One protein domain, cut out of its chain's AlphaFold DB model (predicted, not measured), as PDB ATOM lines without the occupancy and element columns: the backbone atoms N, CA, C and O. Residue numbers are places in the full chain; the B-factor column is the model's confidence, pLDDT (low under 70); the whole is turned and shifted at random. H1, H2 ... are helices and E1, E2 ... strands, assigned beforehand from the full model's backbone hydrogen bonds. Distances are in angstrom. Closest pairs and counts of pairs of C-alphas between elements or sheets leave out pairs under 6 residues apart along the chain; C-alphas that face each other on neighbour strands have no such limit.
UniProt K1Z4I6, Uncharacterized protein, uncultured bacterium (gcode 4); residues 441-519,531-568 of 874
ATOM      1  N   ILE A 441     -28.511 -53.433   3.491       36.47
ATOM      2  CA  ILE A 441     -29.481 -53.896   4.496       36.47
ATOM      3  C   ILE A 441     -30.867 -53.277   4.244       36.47
ATOM      4  O   ILE A 441     -31.880 -53.978   4.309       36.47
ATOM      5  N   LEU A 442     -30.926 -51.988   3.890       38.00
ATOM      6  CA  LEU A 442     -32.186 -51.278   3.632       38.00
ATOM      7  C   LEU A 442     -32.829 -51.650   2.285       38.00
ATOM      8  O   LEU A 442     -34.053 -51.746   2.197       38.00
ATOM      9  N   SER A 443     -32.034 -51.914   1.246       38.12
ATOM     10  CA  SER A 443     -32.549 -52.343  -0.065       38.12
ATOM     11  C   SER A 443     -33.069 -53.789  -0.062       38.12
ATOM     12  O   SER A 443     -34.039 -54.079  -0.761       38.12
ATOM     13  N   PHE A 444     -32.532 -54.671   0.791       31.62
ATOM     14  CA  PHE A 444     -33.042 -56.040   0.972       31.62
ATOM     15  C   PHE A 444     -34.401 -56.084   1.705       31.62
ATOM     16  O   PHE A 444     -35.240 -56.935   1.418       31.62
ATOM     17  N   GLN A 445     -34.660 -55.139   2.619       43.03
ATOM     18  CA  GLN A 445     -35.920 -55.059   3.382       43.03
ATOM     19  C   GLN A 445     -37.065 -54.350   2.637       43.03
ATOM     20  O   GLN A 445     -38.234 -54.497   3.007       43.03
ATOM     21  N   LEU A 446     -36.755 -53.612   1.570       43.03
ATOM     22  CA  LEU A 446     -37.723 -52.879   0.751       43.03
ATOM     23  C   LEU A 446     -37.973 -53.566  -0.598       43.03
ATOM     24  O   LEU A 446     -38.123 -52.898  -1.621       43.03
ATOM     25  N   SER A 447     -38.039 -54.904  -0.615       47.03
ATOM     26  CA  SER A 447     -38.520 -55.605  -1.808       47.03
ATOM     27  C   SER A 447     -39.941 -55.131  -2.134       47.03
ATOM     28  O   SER A 447     -40.766 -54.905  -1.242       47.03
ATOM     29  N   GLN A 448     -40.251 -54.996  -3.425       46.47
ATOM     30  CA  GLN A 448     -41.576 -54.584  -3.906       46.47
ATOM     31  C   GLN A 448     -42.723 -55.481  -3.398       46.47
ATOM     32  O   GLN A 448     -43.885 -55.105  -3.499       46.47
ATOM     33  N   HIS A 449     -42.414 -56.653  -2.837       47.62
ATOM     34  CA  HIS A 449     -43.382 -57.609  -2.301       47.62
ATOM     35  C   HIS A 449     -43.595 -57.486  -0.783       47.62
ATOM     36  O   HIS A 449     -44.459 -58.165  -0.235       47.62
ATOM     37  N   SER A 450     -42.862 -56.607  -0.089       62.53
ATOM     38  CA  SER A 450     -43.097 -56.342   1.333       62.53
ATOM     39  C   SER A 450     -44.491 -55.748   1.547       62.53
ATOM     40  O   SER A 450     -44.841 -54.723   0.956       62.53
ATOM     41  N   ILE A 451     -45.280 -56.347   2.446       57.78
ATOM     42  CA  ILE A 451     -46.633 -55.877   2.780       57.78
ATOM     43  C   ILE A 451     -46.637 -54.420   3.271       57.78
ATOM     44  O   ILE A 451     -47.598 -53.684   3.050       57.78
ATOM     45  N   HIS A 452     -45.541 -53.966   3.886       57.59
ATOM     46  CA  HIS A 452     -45.381 -52.590   4.356       57.59
ATOM     47  C   HIS A 452     -45.095 -51.613   3.210       57.59
ATOM     48  O   HIS A 452     -45.643 -50.512   3.209       57.59
ATOM     49  N   VAL A 453     -44.315 -52.033   2.207       57.41
ATOM     50  CA  VAL A 453     -44.070 -51.255   0.982       57.41
ATOM     51  C   VAL A 453     -45.341 -51.195   0.136       57.41
ATOM     52  O   VAL A 453     -45.740 -50.112  -0.273       57.41
ATOM     53  N   GLN A 454     -46.060 -52.308  -0.021       66.19
ATOM     54  CA  GLN A 454     -47.356 -52.356  -0.710       66.19
ATOM     55  C   GLN A 454     -48.410 -51.469  -0.033       66.19
ATOM     56  O   GLN A 454     -49.137 -50.736  -0.704       66.19
ATOM     57  N   LYS A 455     -48.451 -51.453   1.305       66.62
ATOM     58  CA  LYS A 455     -49.332 -50.561   2.074       66.62
ATOM     59  C   LYS A 455     -48.927 -49.086   1.964       66.62
ATOM     60  O   LYS A 455     -49.784 -48.207   1.976       66.62
ATOM     61  N   ALA A 456     -47.634 -48.800   1.830       59.91
ATOM     62  CA  ALA A 456     -47.147 -47.445   1.592       59.91
ATOM     63  C   ALA A 456     -47.407 -46.978   0.144       59.91
ATOM     64  O   ALA A 456     -47.758 -45.816  -0.077       59.91
ATOM     65  N   ILE A 457     -47.327 -47.884  -0.835       64.06
ATOM     66  CA  ILE A 457     -47.701 -47.649  -2.238       64.06
ATOM     67  C   ILE A 457     -49.213 -47.406  -2.359       64.06
ATOM     68  O   ILE A 457     -49.635 -46.505  -3.085       64.06
ATOM     69  N   SER A 458     -50.038 -48.143  -1.608       69.25
ATOM     70  CA  SER A 458     -51.498 -47.982  -1.626       69.25
ATOM     71  C   SER A 458     -52.003 -46.726  -0.910       69.25
ATOM     72  O   SER A 458     -53.126 -46.300  -1.169       69.25
ATOM     73  N   SER A 459     -51.175 -46.078  -0.080       66.88
ATOM     74  CA  SER A 459     -51.534 -44.822   0.603       66.88
ATOM     75  C   SER A 459     -51.563 -43.578  -0.303       66.88
ATOM     76  O   SER A 459     -51.927 -42.493   0.148       66.88
ATOM     77  N   GLY A 460     -51.270 -43.751  -1.598       64.62
ATOM     78  CA  GLY A 460     -51.471 -42.746  -2.639       64.62
ATOM     79  C   GLY A 460     -50.256 -41.855  -2.895       64.62
ATOM     80  O   GLY A 460     -49.355 -41.711  -2.070       64.62
ATOM     81  N   THR A 461     -50.225 -41.266  -4.091       72.88
ATOM     82  CA  THR A 461     -49.176 -40.340  -4.524       72.88
ATOM     83  C   THR A 461     -49.227 -39.058  -3.699       72.88
ATOM     84  O   THR A 461     -50.254 -38.378  -3.699       72.88
ATOM     85  N   LYS A 462     -48.124 -38.683  -3.049       77.94
ATOM     86  CA  LYS A 462     -48.024 -37.382  -2.377       77.94
ATOM     87  C   LYS A 462     -47.532 -36.319  -3.354       77.94
ATOM     88  O   LYS A 462     -46.621 -36.569  -4.142       77.94
ATOM     89  N   ASN A 463     -48.112 -35.119  -3.291       82.88
ATOM     90  CA  ASN A 463     -47.530 -33.964  -3.970       82.88
ATOM     91  C   ASN A 463     -46.173 -33.642  -3.294       82.88
ATOM     92  O   ASN A 463     -46.091 -33.720  -2.067       82.88
ATOM     93  N   PRO A 464     -45.108 -33.275  -4.034       80.12
ATOM     94  CA  PRO A 464     -43.841 -32.782  -3.496       80.12
ATOM     95  C   PRO A 464     -43.984 -31.809  -2.324       80.12
ATOM     96  O   PRO A 464     -43.225 -31.911  -1.365       80.12
ATOM     97  N   MET A 465     -44.976 -30.914  -2.338       81.50
ATOM     98  CA  MET A 465     -45.199 -30.004  -1.209       81.50
ATOM     99  C   MET A 465     -45.618 -30.741   0.074       81.50
ATOM    100  O   MET A 465     -45.157 -30.392   1.158       81.50
ATOM    101  N   ASP A 466     -46.427 -31.797  -0.031       86.81
ATOM    102  CA  ASP A 466     -46.820 -32.625   1.114       86.81
ATOM    103  C   ASP A 466     -45.628 -33.415   1.656       86.81
ATOM    104  O   ASP A 466     -45.493 -33.588   2.868       86.81
ATOM    105  N   ILE A 467     -44.735 -33.863   0.768       84.69
ATOM    106  CA  ILE A 467     -43.479 -34.532   1.131       84.69
ATOM    107  C   ILE A 467     -42.589 -33.561   1.906       84.69
ATOM    108  O   ILE A 467     -42.164 -33.882   3.014       84.69
ATOM    109  N   VAL A 468     -42.373 -32.353   1.379       82.44
ATOM    110  CA  VAL A 468     -41.571 -31.325   2.054       82.44
ATOM    111  C   VAL A 468     -42.173 -30.949   3.408       82.44
ATOM    112  O   VAL A 468     -41.459 -30.926   4.406       82.44
ATOM    113  N   ASN A 469     -43.482 -30.706   3.473       86.56
ATOM    114  CA  ASN A 469     -44.151 -30.362   4.726       86.56
ATOM    115  C   ASN A 469     -44.089 -31.519   5.741       86.56
ATOM    116  O   ASN A 469     -43.942 -31.272   6.938       86.56
ATOM    117  N   THR A 470     -44.143 -32.780   5.289       88.06
ATOM    118  CA  THR A 470     -43.979 -33.957   6.162       88.06
ATOM    119  C   THR A 470     -42.559 -34.035   6.730       88.06
ATOM    120  O   THR A 470     -42.408 -34.230   7.935       88.06
ATOM    121  N   LEU A 471     -41.536 -33.835   5.890       85.38
ATOM    122  CA  LEU A 471     -40.127 -33.841   6.303       85.38
ATOM    123  C   LEU A 471     -39.816 -32.694   7.278       85.38
ATOM    124  O   LEU A 471     -39.151 -32.903   8.286       85.38
ATOM    125  N   GLN A 472     -40.344 -31.492   7.024       84.81
ATOM    126  CA  GLN A 472     -40.129 -30.325   7.890       84.81
ATOM    127  C   GLN A 472     -40.879 -30.414   9.225       84.81
ATOM    128  O   GLN A 472     -40.373 -29.943  10.238       84.81
ATOM    129  N   SER A 473     -42.078 -31.004   9.245       87.44
ATOM    130  CA  SER A 473     -42.861 -31.157  10.481       87.44
ATOM    131  C   SER A 473     -42.347 -32.272  11.394       87.44
ATOM    132  O   SER A 473     -42.712 -32.302  12.566       87.44
ATOM    133  N   ASN A 474     -41.490 -33.168  10.890       88.31
ATOM    134  CA  ASN A 474     -40.945 -34.299  11.642       88.31
ATOM    135  C   ASN A 474     -39.427 -34.451  11.413       88.31
ATOM    136  O   ASN A 474     -38.992 -35.494  10.923       88.31
ATOM    137  N   PRO A 475     -38.602 -33.452  11.781       82.75
ATOM    138  CA  PRO A 475     -37.167 -33.456  11.478       82.75
ATOM    139  C   PRO A 475     -36.395 -34.596  12.160       82.75
ATOM    140  O   PRO A 475     -35.303 -34.940  11.724       82.75
ATOM    141  N   ASN A 476     -36.970 -35.199  13.206       82.69
ATOM    142  CA  ASN A 476     -36.356 -36.288  13.968       82.69
ATOM    143  C   ASN A 476     -36.739 -37.686  13.451       82.69
ATOM    144  O   ASN A 476     -36.325 -38.674  14.052       82.69
ATOM    145  N   LYS A 477     -37.575 -37.785  12.407       83.44
ATOM    146  CA  LYS A 477     -37.972 -39.070  11.817       83.44
ATOM    147  C   LYS A 477     -37.157 -39.376  10.571       83.44
ATOM    148  O   LYS A 477     -36.886 -38.488   9.762       83.44
ATOM    149  N   THR A 478     -36.845 -40.653  10.373       83.31
ATOM    150  CA  THR A 478     -36.142 -41.110   9.168       83.31
ATOM    151  C   THR A 478     -37.149 -41.559   8.116       83.31
ATOM    152  O   THR A 478     -38.009 -42.405   8.374       83.31
ATOM    153  N   TYR A 479     -37.039 -41.012   6.906       90.06
ATOM    154  CA  TYR A 479     -37.940 -41.316   5.797       90.06
ATOM    155  C   TYR A 479     -37.195 -41.918   4.604       90.06
ATOM    156  O   TYR A 479     -36.064 -41.541   4.314       90.06
ATOM    157  N   ALA A 480     -37.873 -42.796   3.870       87.88
ATOM    158  CA  ALA A 480     -37.484 -43.237   2.537       87.88
ATOM    159  C   ALA A 480     -38.477 -42.682   1.506       87.88
ATOM    160  O   ALA A 480     -39.695 -42.749   1.701       87.88
ATOM    161  N   LEU A 481     -37.967 -42.116   0.415       90.62
ATOM    162  CA  LEU A 481     -38.763 -41.611  -0.698       90.62
ATOM    163  C   LEU A 481     -38.753 -42.640  -1.833       90.62
ATOM    164  O   LEU A 481     -37.695 -43.028  -2.319       90.62
ATOM    165  N   LEU A 482     -39.938 -43.075  -2.248       89.44
ATOM    166  CA  LEU A 482     -40.148 -44.028  -3.333       89.44
ATOM    167  C   LEU A 482     -40.559 -43.273  -4.599       89.44
ATOM    168  O   LEU A 482     -41.621 -42.646  -4.629       89.44
ATOM    169  N   PHE A 483     -39.744 -43.358  -5.645       87.12
ATOM    170  CA  PHE A 483     -40.064 -42.893  -6.991       87.12
ATOM    171  C   PHE A 483     -40.652 -44.010  -7.825       87.12
ATOM    172  O   PHE A 483     -40.163 -45.135  -7.781       87.12
ATOM    173  N   TRP A 484     -41.635 -43.668  -8.649       87.44
ATOM    174  CA  TRP A 484     -42.186 -44.563  -9.653       87.44
ATOM    175  C   TRP A 484     -42.157 -43.933 -11.038       87.44
ATOM    176  O   TRP A 484     -42.575 -42.781 -11.227       87.44
ATOM    177  N   TRP A 485     -41.728 -44.721 -12.015       85.25
ATOM    178  CA  TRP A 485     -41.836 -44.391 -13.429       85.25
ATOM    179  C   TRP A 485     -42.064 -45.655 -14.259       85.25
ATOM    180  O   TRP A 485     -41.918 -46.779 -13.778       85.25
ATOM    181  N   LYS A 486     -42.431 -45.448 -15.525       77.06
ATOM    182  CA  LYS A 486     -42.420 -46.504 -16.532       77.06
ATOM    183  C   LYS A 486     -41.109 -46.463 -17.298       77.06
ATOM    184  O   LYS A 486     -40.739 -45.398 -17.793       77.06
ATOM    185  N   ASP A 487     -40.421 -47.593 -17.398       78.88
ATOM    186  CA  ASP A 487     -39.242 -47.690 -18.255       78.88
ATOM    187  C   ASP A 487     -39.613 -47.630 -19.750       78.88
ATOM    188  O   ASP A 487     -40.781 -47.499 -20.135       78.88
ATOM    189  N   LYS A 488     -38.595 -47.716 -20.614       68.38
ATOM    190  CA  LYS A 488     -38.759 -47.711 -22.078       68.38
ATOM    191  C   LYS A 488     -39.647 -48.850 -22.605       68.38
ATOM    192  O   LYS A 488     -40.186 -48.716 -23.698       68.38
ATOM    193  N   ASP A 489     -39.815 -49.922 -21.830       78.25
ATOM    194  CA  ASP A 489     -40.618 -51.100 -22.163       78.25
ATOM    195  C   ASP A 489     -42.001 -51.054 -21.473       78.25
ATOM    196  O   ASP A 489     -42.733 -52.045 -21.446       78.25
ATOM    197  N   HIS A 490     -42.378 -49.893 -20.920       75.12
ATOM    198  CA  HIS A 490     -43.616 -49.633 -20.180       75.12
ATOM    199  C   HIS A 490     -43.806 -50.453 -18.896       75.12
ATOM    200  O   HIS A 490     -44.937 -50.515 -18.384       75.12
ATOM    201  N   LYS A 491     -42.731 -51.037 -18.358       74.06
ATOM    202  CA  LYS A 491     -42.745 -51.748 -17.077       74.06
ATOM    203  C   LYS A 491     -42.639 -50.762 -15.924       74.06
ATOM    204  O   LYS A 491     -41.953 -49.746 -16.011       74.06
ATOM    205  N   ASP A 492     -43.336 -51.084 -14.846       78.56
ATOM    206  CA  ASP A 492     -43.356 -50.282 -13.631       78.56
ATOM    207  C   ASP A 492     -42.043 -50.474 -12.869       78.56
ATOM    208  O   ASP A 492     -41.733 -51.583 -12.435       78.56
ATOM    209  N   VAL A 493     -41.280 -49.396 -12.693       76.00
ATOM    210  CA  VAL A 493     -40.031 -49.406 -11.925       76.00
ATOM    211  C   VAL A 493     -40.191 -48.507 -10.707       76.00
ATOM    212  O   VAL A 493     -40.633 -47.361 -10.816       76.00
ATOM    213  N   TRP A 494     -39.833 -49.045  -9.542       81.56
ATOM    214  CA  TRP A 494     -39.759 -48.301  -8.290       81.56
ATOM    215  C   TRP A 494     -38.300 -48.116  -7.876       81.56
ATOM    216  O   TRP A 494     -37.506 -49.050  -7.960       81.56
ATOM    217  N   HIS A 495     -37.952 -46.922  -7.403       82.25
ATOM    218  CA  HIS A 495     -36.624 -46.621  -6.873       82.25
ATOM    219  C   HIS A 495     -36.733 -45.919  -5.530       82.25
ATOM    220  O   HIS A 495     -37.516 -44.983  -5.374       82.25
ATOM    221  N   THR A 496     -35.943 -46.373  -4.567       83.81
ATOM    222  CA  THR A 496     -35.952 -45.857  -3.201       83.81
ATOM    223  C   THR A 496     -34.731 -44.989  -2.977       83.81
ATOM    224  O   THR A 496     -33.614 -45.436  -3.214       83.81
ATOM    225  N   VAL A 497     -34.934 -43.789  -2.447       85.44
ATOM    226  CA  VAL A 497     -33.854 -42.886  -2.043       85.44
ATOM    227  C   VAL A 497     -34.074 -42.364  -0.627       85.44
ATOM    228  O   VAL A 497     -35.206 -42.319  -0.138       85.44
ATOM    229  N   ILE A 498     -33.004 -41.901   0.014       81.88
ATOM    230  CA  ILE A 498     -33.071 -41.250   1.326       81.88
ATOM    231  C   ILE A 498     -32.847 -39.739   1.128       81.88
ATOM    232  O   ILE A 498     -31.794 -39.340   0.624       81.88
ATOM    233  N   PRO A 499     -33.822 -38.872   1.471       79.44
ATOM    234  CA  PRO A 499     -33.634 -37.427   1.404       79.44
ATOM    235  C   PRO A 499     -32.651 -36.988   2.494       79.44
ATOM    236  O   PRO A 499     -32.852 -37.306   3.663       79.44
ATOM    237  N   TYR A 500     -31.605 -36.240   2.130       70.25
ATOM    238  CA  TYR A 500     -30.550 -35.875   3.088       70.25
ATOM    239  C   TYR A 500     -30.616 -34.413   3.550       70.25
ATOM    240  O   TYR A 500     -30.076 -34.077   4.602       70.25
ATOM    241  N   LYS A 501     -31.259 -33.519   2.784       77.88
ATOM    242  CA  LYS A 501     -31.421 -32.108   3.172       77.88
ATOM    243  C   LYS A 501     -32.666 -31.482   2.550       77.88
ATOM    244  O   LYS A 501     -32.881 -31.596   1.343       77.88
ATOM    245  N   VAL A 502     -33.437 -30.760   3.362       77.31
ATOM    246  CA  VAL A 502     -34.494 -29.847   2.905       77.31
ATOM    247  C   VAL A 502     -34.034 -28.415   3.164       77.31
ATOM    248  O   VAL A 502     -33.641 -28.095   4.284       77.31
ATOM    249  N   VAL A 503     -34.050 -27.559   2.140       77.88
ATOM    250  CA  VAL A 503     -33.634 -26.151   2.252       77.88
ATOM    251  C   VAL A 503     -34.759 -25.235   1.790       77.88
ATOM    252  O   VAL A 503     -35.301 -25.424   0.699       77.88
ATOM    253  N   ASP A 504     -35.070 -24.228   2.606       76.69
ATOM    254  CA  ASP A 504     -35.946 -23.117   2.233       76.69
ATOM    255  C   ASP A 504     -35.088 -21.956   1.714       76.69
ATOM    256  O   ASP A 504     -34.476 -21.215   2.480       76.69
ATOM    257  N   GLU A 505     -35.033 -21.802   0.393       66.25
ATOM    258  CA  GLU A 505     -34.298 -20.727  -0.274       66.25
ATOM    259  C   GLU A 505     -35.265 -19.917  -1.147       66.25
ATOM    260  O   GLU A 505     -35.841 -20.438  -2.099       66.25
ATOM    261  N   TRP A 506     -35.431 -18.622  -0.851       62.06
ATOM    262  CA  TRP A 506     -36.122 -17.662  -1.733       62.06
ATOM    263  C   TRP A 506     -37.534 -18.096  -2.174       62.06
ATOM    264  O   TRP A 506     -37.887 -18.005  -3.350       62.06
ATOM    265  N   SER A 507     -38.348 -18.576  -1.228       61.44
ATOM    266  CA  SER A 507     -39.725 -19.054  -1.462       61.44
ATOM    267  C   SER A 507     -39.841 -20.348  -2.279       61.44
ATOM    268  O   SER A 507     -40.954 -20.750  -2.629       61.44
ATOM    269  N   ILE A 508     -38.727 -21.030  -2.561       58.41
ATOM    270  CA  ILE A 508     -38.716 -22.333  -3.221       58.41
ATOM    271  C   ILE A 508     -38.079 -23.357  -2.287       58.41
ATOM    272  O   ILE A 508     -36.930 -23.218  -1.868       58.41
ATOM    273  N   LYS A 509     -38.839 -24.406  -1.967       76.88
ATOM    274  CA  LYS A 509     -38.341 -25.491  -1.124       76.88
ATOM    275  C   LYS A 509     -37.598 -26.496  -1.998       76.88
ATOM    276  O   LYS A 509     -38.151 -26.934  -3.013       76.88
ATOM    277  N   LYS A 510     -36.366 -26.839  -1.618       78.25
ATOM    278  CA  LYS A 510     -35.505 -27.803  -2.319       78.25
ATOM    279  C   LYS A 510     -35.312 -29.052  -1.469       78.25
ATOM    280  O   LYS A 510     -34.945 -28.938  -0.300       78.25
ATOM    281  N   ILE A 511     -35.509 -30.228  -2.062       78.25
ATOM    282  CA  ILE A 511     -35.057 -31.505  -1.489       78.25
ATOM    283  C   ILE A 511     -33.808 -31.932  -2.249       78.25
ATOM    284  O   ILE A 511     -33.853 -32.036  -3.477       78.25
ATOM    285  N   PHE A 512     -32.727 -32.191  -1.519       76.12
ATOM    286  CA  PHE A 512     -31.527 -32.802  -2.069       76.12
ATOM    287  C   PHE A 512     -31.513 -34.303  -1.782       76.12
ATOM    288  O   PHE A 512     -31.771 -34.749  -0.658       76.12
ATOM    289  N   ILE A 513     -31.209 -35.071  -2.822       76.25
ATOM    290  CA  ILE A 513     -31.245 -36.533  -2.820       76.25
ATOM    291  C   ILE A 513     -29.920 -37.047  -3.363       76.25
ATOM    292  O   ILE A 513     -29.469 -36.564  -4.399       76.25
ATOM    293  N   TRP A 514     -29.325 -38.021  -2.677       69.00
ATOM    294  CA  TRP A 514     -28.093 -38.689  -3.093       69.00
ATOM    295  C   TRP A 514     -28.441 -40.048  -3.722       69.00
ATOM    296  O   TRP A 514     -29.172 -40.820  -3.107       69.00
ATOM    297  N   ASP A 515     -27.930 -40.337  -4.926       65.50
ATOM    298  CA  ASP A 515     -28.039 -41.648  -5.595       65.50
ATOM    299  C   ASP A 515     -26.639 -42.178  -5.977       65.50
ATOM    300  O   ASP A 515     -25.858 -41.473  -6.615       65.50
ATOM    301  N   ASN A 516     -26.304 -43.403  -5.552       50.00
ATOM    302  CA  ASN A 516     -25.009 -44.059  -5.794       50.00
ATOM    303  C   ASN A 516     -25.072 -45.201  -6.833       50.00
ATOM    304  O   ASN A 516     -24.049 -45.840  -7.084       50.00
ATOM    305  N   ASN A 517     -26.236 -45.489  -7.429       45.19
ATOM    306  CA  ASN A 517     -26.485 -46.757  -8.133       45.19
ATOM    307  C   ASN A 517     -26.486 -46.695  -9.674       45.19
ATOM    308  O   ASN A 517     -26.906 -47.659 -10.315       45.19
ATOM    309  N   VAL A 518     -25.994 -45.624 -10.308       43.06
ATOM    310  CA  VAL A 518     -25.971 -45.535 -11.783       43.06
ATOM    311  C   VAL A 518     -24.604 -45.948 -12.360       43.06
ATOM    312  O   VAL A 518     -23.615 -45.250 -12.131       43.06
ATOM    313  N   PRO A 519     -24.507 -47.045 -13.142       37.53
ATOM    314  CA  PRO A 519     -23.275 -47.409 -13.837       37.53
ATOM    315  C   PRO A 519     -23.013 -46.481 -15.039       37.53
ATOM    316  O   PRO A 519     -23.919 -46.184 -15.820       37.53
ATOM    317  N   GLN A 531     -23.395 -36.630  -7.624       55.59
ATOM    318  CA  GLN A 531     -24.708 -36.608  -8.265       55.59
ATOM    319  C   GLN A 531     -25.776 -36.371  -7.197       55.59
ATOM    320  O   GLN A 531     -25.965 -37.191  -6.304       55.59
ATOM    321  N   TYR A 532     -26.456 -35.228  -7.274       59.81
ATOM    322  CA  TYR A 532     -27.618 -34.935  -6.445       59.81
ATOM    323  C   TYR A 532     -28.824 -34.615  -7.332       59.81
ATOM    324  O   TYR A 532     -28.686 -33.979  -8.382       59.81
ATOM    325  N   ILE A 533     -30.012 -35.050  -6.915       72.94
ATOM    326  CA  ILE A 533     -31.282 -34.654  -7.539       72.94
ATOM    327  C   ILE A 533     -31.859 -33.509  -6.710       72.94
ATOM    328  O   ILE A 533     -32.075 -33.661  -5.507       72.94
ATOM    329  N   GLU A 534     -32.104 -32.364  -7.353       79.31
ATOM    330  CA  GLU A 534     -32.841 -31.245  -6.756       79.31
ATOM    331  C   GLU A 534     -34.312 -31.324  -7.159       79.31
ATOM    332  O   GLU A 534     -34.643 -31.148  -8.336       79.31
ATOM    333  N   ILE A 535     -35.199 -31.537  -6.184       78.00
ATOM    334  CA  ILE A 535     -36.651 -31.435  -6.384       78.00
ATOM    335  C   ILE A 535     -37.122 -30.085  -5.864       78.00
ATOM    336  O   ILE A 535     -36.939 -29.773  -4.686       78.00
ATOM    337  N   TYR A 536     -37.754 -29.304  -6.738       75.50
ATOM    338  CA  TYR A 536     -38.321 -28.007  -6.402       75.50
ATOM    339  C   TYR A 536     -39.812 -28.155  -6.082       75.50
ATOM    340  O   TYR A 536     -40.529 -28.970  -6.670       75.50
ATOM    341  N   SER A 537     -40.312 -27.309  -5.184       71.94
ATOM    342  CA  SER A 537     -41.716 -27.302  -4.749       71.94
ATOM    343  C   SER A 537     -42.759 -27.090  -5.864       71.94
ATOM    344  O   SER A 537     -43.941 -27.341  -5.646       71.94
ATOM    345  N   ASN A 538     -42.346 -26.655  -7.058       73.00
ATOM    346  CA  ASN A 538     -43.194 -26.430  -8.233       73.00
ATOM    347  C   ASN A 538     -43.125 -27.560  -9.284       73.00
ATOM    348  O   ASN A 538     -43.465 -27.315 -10.439       73.00
ATOM    349  N   TRP A 539     -42.660 -28.761  -8.915       64.75
ATOM    350  CA  TRP A 539     -42.448 -29.908  -9.819       64.75
ATOM    351  C   TRP A 539     -41.372 -29.721 -10.896       64.75
ATOM    352  O   TRP A 539     -41.201 -30.593 -11.745       64.75
ATOM    353  N   SER A 540     -40.601 -28.631 -10.862       66.94
ATOM    354  CA  SER A 540     -39.360 -28.591 -11.630       66.94
ATOM    355  C   SER A 540     -38.278 -29.388 -10.899       66.94
ATOM    356  O   SER A 540     -38.239 -29.431  -9.670       66.94
ATOM    357  N   TRP A 541     -37.408 -30.055 -11.646       68.12
ATOM    358  CA  TRP A 541     -36.202 -30.675 -11.108       68.12
ATOM    359  C   TRP A 541     -35.008 -30.315 -11.981       68.12
ATOM    360  O   TRP A 541     -35.144 -30.066 -13.183       68.12
ATOM    361  N   LYS A 542     -33.821 -30.294 -11.379       58.47
ATOM    362  CA  LYS A 542     -32.559 -30.172 -12.108       58.47
ATOM    363  C   LYS A 542     -31.716 -31.404 -11.847       58.47
ATOM    364  O   LYS A 542     -31.384 -31.710 -10.709       58.47
ATOM    365  N   ALA A 543     -31.344 -32.065 -12.935       59.66
ATOM    366  CA  ALA A 543     -30.393 -33.158 -12.933       59.66
ATOM    367  C   ALA A 543     -29.501 -32.991 -14.178       59.66
ATOM    368  O   ALA A 543     -29.982 -33.195 -15.295       59.66
ATOM    369  N   PRO A 544     -28.229 -32.568 -14.035       48.62
ATOM    370  CA  PRO A 544     -27.355 -32.268 -15.176       48.62
ATOM    371  C   PRO A 544     -27.145 -33.444 -16.149       48.62
ATOM    372  O   PRO A 544     -26.848 -33.208 -17.318       48.62
ATOM    373  N   LEU A 545     -27.345 -34.687 -15.687       49.97
ATOM    374  CA  LEU A 545     -27.075 -35.925 -16.432       49.97
ATOM    375  C   LEU A 545     -28.324 -36.762 -16.798       49.97
ATOM    376  O   LEU A 545     -28.224 -37.628 -17.659       49.97
ATOM    377  N   TYR A 546     -29.516 -36.480 -16.256       52.75
ATOM    378  CA  TYR A 546     -30.736 -37.291 -16.481       52.75
ATOM    379  C   TYR A 546     -31.642 -36.743 -17.605       52.75
ATOM    380  O   TYR A 546     -32.869 -36.785 -17.527       52.75
ATOM    381  N   LYS A 547     -31.053 -36.200 -18.679       43.84
ATOM    382  CA  LYS A 547     -31.790 -35.502 -19.756       43.84
ATOM    383  C   LYS A 547     -32.777 -36.368 -20.559       43.84
ATOM    384  O   LYS A 547     -33.573 -35.806 -21.303       43.84
ATOM    385  N   THR A 548     -32.736 -37.696 -20.444       45.22
ATOM    386  CA  THR A 548     -33.564 -38.610 -21.256       45.22
ATOM    387  C   THR A 548     -34.815 -39.137 -20.544       45.22
ATOM    388  O   THR A 548     -35.607 -39.833 -21.169       45.22
ATOM    389  N   TRP A 549     -35.026 -38.813 -19.262       54.41
ATOM    390  CA  TRP A 549     -36.124 -39.362 -18.454       54.41
ATOM    391  C   TRP A 549     -37.174 -38.271 -18.234       54.41
ATOM    392  O   TRP A 549     -37.024 -37.406 -17.374       54.41
ATOM    393  N   THR A 550     -38.216 -38.242 -19.066       42.25
ATOM    394  CA  THR A 550     -39.091 -37.061 -19.179       42.25
ATOM    395  C   THR A 550     -40.334 -37.058 -18.284       42.25
ATOM    396  O   THR A 550     -41.055 -36.065 -18.307       42.25
ATOM    397  N   SER A 551     -40.609 -38.086 -17.467       56.09
ATOM    398  CA  SER A 551     -41.750 -38.032 -16.530       56.09
ATOM    399  C   SER A 551     -41.716 -39.096 -15.424       56.09
ATOM    400  O   SER A 551     -41.962 -40.272 -15.688       56.09
ATOM    401  N   PHE A 552     -41.516 -38.673 -14.173       64.06
ATOM    402  CA  PHE A 552     -41.966 -39.429 -12.999       64.06
ATOM    403  C   PHE A 552     -43.458 -39.195 -12.798       64.06
ATOM    404  O   PHE A 552     -43.936 -38.065 -12.894       64.06
ATOM    405  N   THR A 553     -44.197 -40.254 -12.501       66.69
ATOM    406  CA  THR A 553     -45.662 -40.194 -12.445       66.69
ATOM    407  C   THR A 553     -46.210 -40.371 -11.033       66.69
ATOM    408  O   THR A 553     -47.339 -39.950 -10.782       66.69
ATOM    409  N   LYS A 554     -45.438 -40.945 -10.092       80.88
ATOM    410  CA  LYS A 554     -45.825 -41.046  -8.674       80.88
ATOM    411  C   LYS A 554     -44.614 -40.980  -7.729       80.88
ATOM    412  O   LYS A 554     -43.554 -41.513  -8.040       80.88
ATOM    413  N   MET A 555     -44.801 -40.350  -6.569       87.19
ATOM    414  CA  MET A 555     -43.894 -40.364  -5.418       87.19
ATOM    415  C   MET A 555     -44.665 -40.752  -4.150       87.19
ATOM    416  O   MET A 555     -45.785 -40.276  -3.944       87.19
ATOM    417  N   SER A 556     -44.067 -41.581  -3.293       88.56
ATOM    418  CA  SER A 556     -44.589 -41.895  -1.954       88.56
ATOM    419  C   SER A 556     -43.485 -41.756  -0.907       88.56
ATOM    420  O   SER A 556     -42.331 -42.074  -1.177       88.56
ATOM    421  N   LEU A 557     -43.827 -41.255   0.280       89.69
ATOM    422  CA  LEU A 557     -42.889 -41.057   1.388       89.69
ATOM    423  C   LEU A 557     -43.233 -42.027   2.517       89.69
ATOM    424  O   LEU A 557     -44.353 -41.986   3.036       89.69
ATOM    425  N   VAL A 558     -42.267 -42.849   2.922       88.56
ATOM    426  CA  VAL A 558     -42.446 -43.911   3.918       88.56
ATOM    427  C   VAL A 558     -41.604 -43.614   5.153       88.56
ATOM    428  O   VAL A 558     -40.403 -43.392   5.045       88.56
ATOM    429  N   SER A 559     -42.230 -43.595   6.331       88.75
ATOM    430  CA  SER A 559     -41.530 -43.460   7.615       88.75
ATOM    431  C   SER A 559     -40.870 -44.793   7.972       88.75
ATOM    432  O   SER A 559     -41.573 -45.782   8.200       88.75
ATOM    433  N   LEU A 560     -39.536 -44.833   8.021       83.31
ATOM    434  CA  LEU A 560     -38.794 -46.036   8.417       83.31
ATOM    435  C   LEU A 560     -39.036 -46.365   9.895       83.31
ATOM    436  O   LEU A 560     -39.158 -47.535  10.257       83.31
ATOM    437  N   ASP A 561     -39.233 -45.338  10.722       80.56
ATOM    438  CA  ASP A 561     -39.595 -45.497  12.131       80.56
ATOM    439  C   ASP A 561     -40.955 -46.185  12.295       80.56
ATOM    440  O   ASP A 561     -41.151 -46.994  13.204       80.56
ATOM    441  N   ASP A 562     -41.914 -45.906  11.407       81.31
ATOM    442  CA  ASP A 562     -43.237 -46.533  11.466       81.31
ATOM    443  C   ASP A 562     -43.165 -48.006  11.017       81.31
ATOM    444  O   ASP A 562     -43.863 -48.852  11.583       81.31
ATOM    445  N   ILE A 563     -42.296 -48.342  10.050       73.38
ATOM    446  CA  ILE A 563     -42.016 -49.737   9.663       73.38
ATOM    447  C   ILE A 563     -41.398 -50.487  10.845       73.38
ATOM    448  O   ILE A 563     -41.918 -51.530  11.244       73.38
ATOM    449  N   TYR A 564     -40.346 -49.930  11.447       71.38
ATOM    450  CA  TYR A 564     -39.649 -50.536  12.581       71.38
ATOM    451  C   TYR A 564     -40.581 -50.762  13.778       71.38
ATOM    452  O   TYR A 564     -40.609 -51.843  14.365       71.38
ATOM    453  N   ASN A 565     -41.416 -49.775  14.109       71.75
ATOM    454  CA  ASN A 565     -42.355 -49.888  15.222       71.75
ATOM    455  C   ASN A 565     -43.487 -50.892  14.957       71.75
ATOM    456  O   ASN A 565     -43.944 -51.552  15.892       71.75
ATOM    457  N   ASN A 566     -43.946 -51.031  13.711       69.69
ATOM    458  CA  ASN A 566     -44.937 -52.049  13.352       69.69
ATOM    459  C   ASN A 566     -44.336 -53.458  13.375       69.69
ATOM    460  O   ASN A 566     -44.984 -54.379  13.870       69.69
ATOM    461  N   TRP A 567     -43.091 -53.610  12.920       70.00
ATOM    462  CA  TRP A 567     -42.339 -54.860  13.029       70.00
ATOM    463  C   TRP A 567     -42.132 -55.263  14.495       70.00
ATOM    464  O   TRP A 567     -42.500 -56.362  14.902       70.00
ATOM    465  N   LYS A 568     -41.685 -54.329  15.343       57.19
ATOM    466  CA  LYS A 568     -41.514 -54.560  16.788       57.19
ATOM    467  C   LYS A 568     -42.804 -55.011  17.484       57.19
ATOM    468  O   LYS A 568     -42.746 -55.794  18.422       57.19
TER     469      LYS A 568
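What this domain is: This is residues 441 to 519 and 531 to 568 of the 874 residues of an uncharacterized protein of uncultured bacterium (gcode 4) (UniProt K1Z4I6). Two small three-stranded sheets meet at an angle where E2 runs on into E3, and H3 packs on one face of each. H2 packs over E6 on the opposite face of the first sheet, H4 follows E6 with no residue between them, and a long unnamed stretch, residues 537 to 553, leads from the second sheet back to the first. The printed part has 117 residues, with four named helices and six named strands in the order H1 H2 H3 E1 E2 E3 E4 E5 E6 H4. The sheets, E2 - E1 - E6 and E3 - E4 - E5, are antiparallel, and the class is mixed, helices and strands. The whole is compact, with a radius of gyration of the C-alphas of 14.4 A and spans of 40 by 38 by 26 A.

How they stand to each other: Start at H1, residues 441 to 445, which only grazes the sheet of E1, residues 479 to 486, E2, residues 492 to 497, and E6, residues 554 to 559. Next, H2, residues 451 to 458, is over E6 at a height over the sheet of 9.1 A; their closest C-alphas, of Ala 456 and Val 558, are 6.3 A apart. H3, residues 464 to 473, is on the opposite face, giving three layers, with helices on both faces; it runs along the strands, at 7 degrees to E6 on the local plane, and the closest C-alphas, of Ile 467 and Leu 557, are 6.6 A apart. In the hairpin of E1 and E2, look for N 483 and O 495, 2.8 A apart and within hydrogen-bond range; between E1 and E6, N 482 and O 556 are 2.8 A apart. E2 runs on into E3, residues 499 to 505, at 77 degrees. E3 and E4, residues 508 to 514, form a hairpin, with N 503 and O 510 at 2.9 A; E5, residues 532 to 536, is beside E4, with N 511 and O 535 at 3.0 A. H3 is also on this sheet, in two layers, with a helix on one face; it runs across the strands, at 82 degrees to E4 on the local plane, and the closest C-alphas of H3 and E4, those of Val 468 and Lys 509, are 7.4 A apart. H4, residues 560 to 568, is close to H2 but not clearly touching it, with the C-alphas of His 452 and Ile 563 closest at 6.9 A. In H1, H2, H3 and H4 every O i to N i+4 pair is within hydrogen-bond range.

Where its parts are: Find C-alpha 441 at (-29.481, -53.896, 4.496), where H1 begins. H3 measures 14.1 A from first to last C-alpha, and H4 12.3 A. E1 runs 23.4 A from C-alpha 479 at (-37.940, -41.316, 5.797), E4 19.5 A and E6 17.0 A. H4 ends at C-alpha 568, (-41.514, -54.560, 16.788).

The domain as a whole: The C-alphas farthest apart, of Lys 547 and Lys 568, are 42.3 A apart. Residues 520 to 530 are not printed, and C-alphas 519 and 531 are 12.2 A apart across this cut. The link from E5 to E6, residues 537 to 553, is long, and its residues 541 to 542 pair antiparallel with residues 534 to 535 of E5. The mean pLDDT of the printed part is 70.1, and among the residues under 70 are 441 to 460 and 539 to 553.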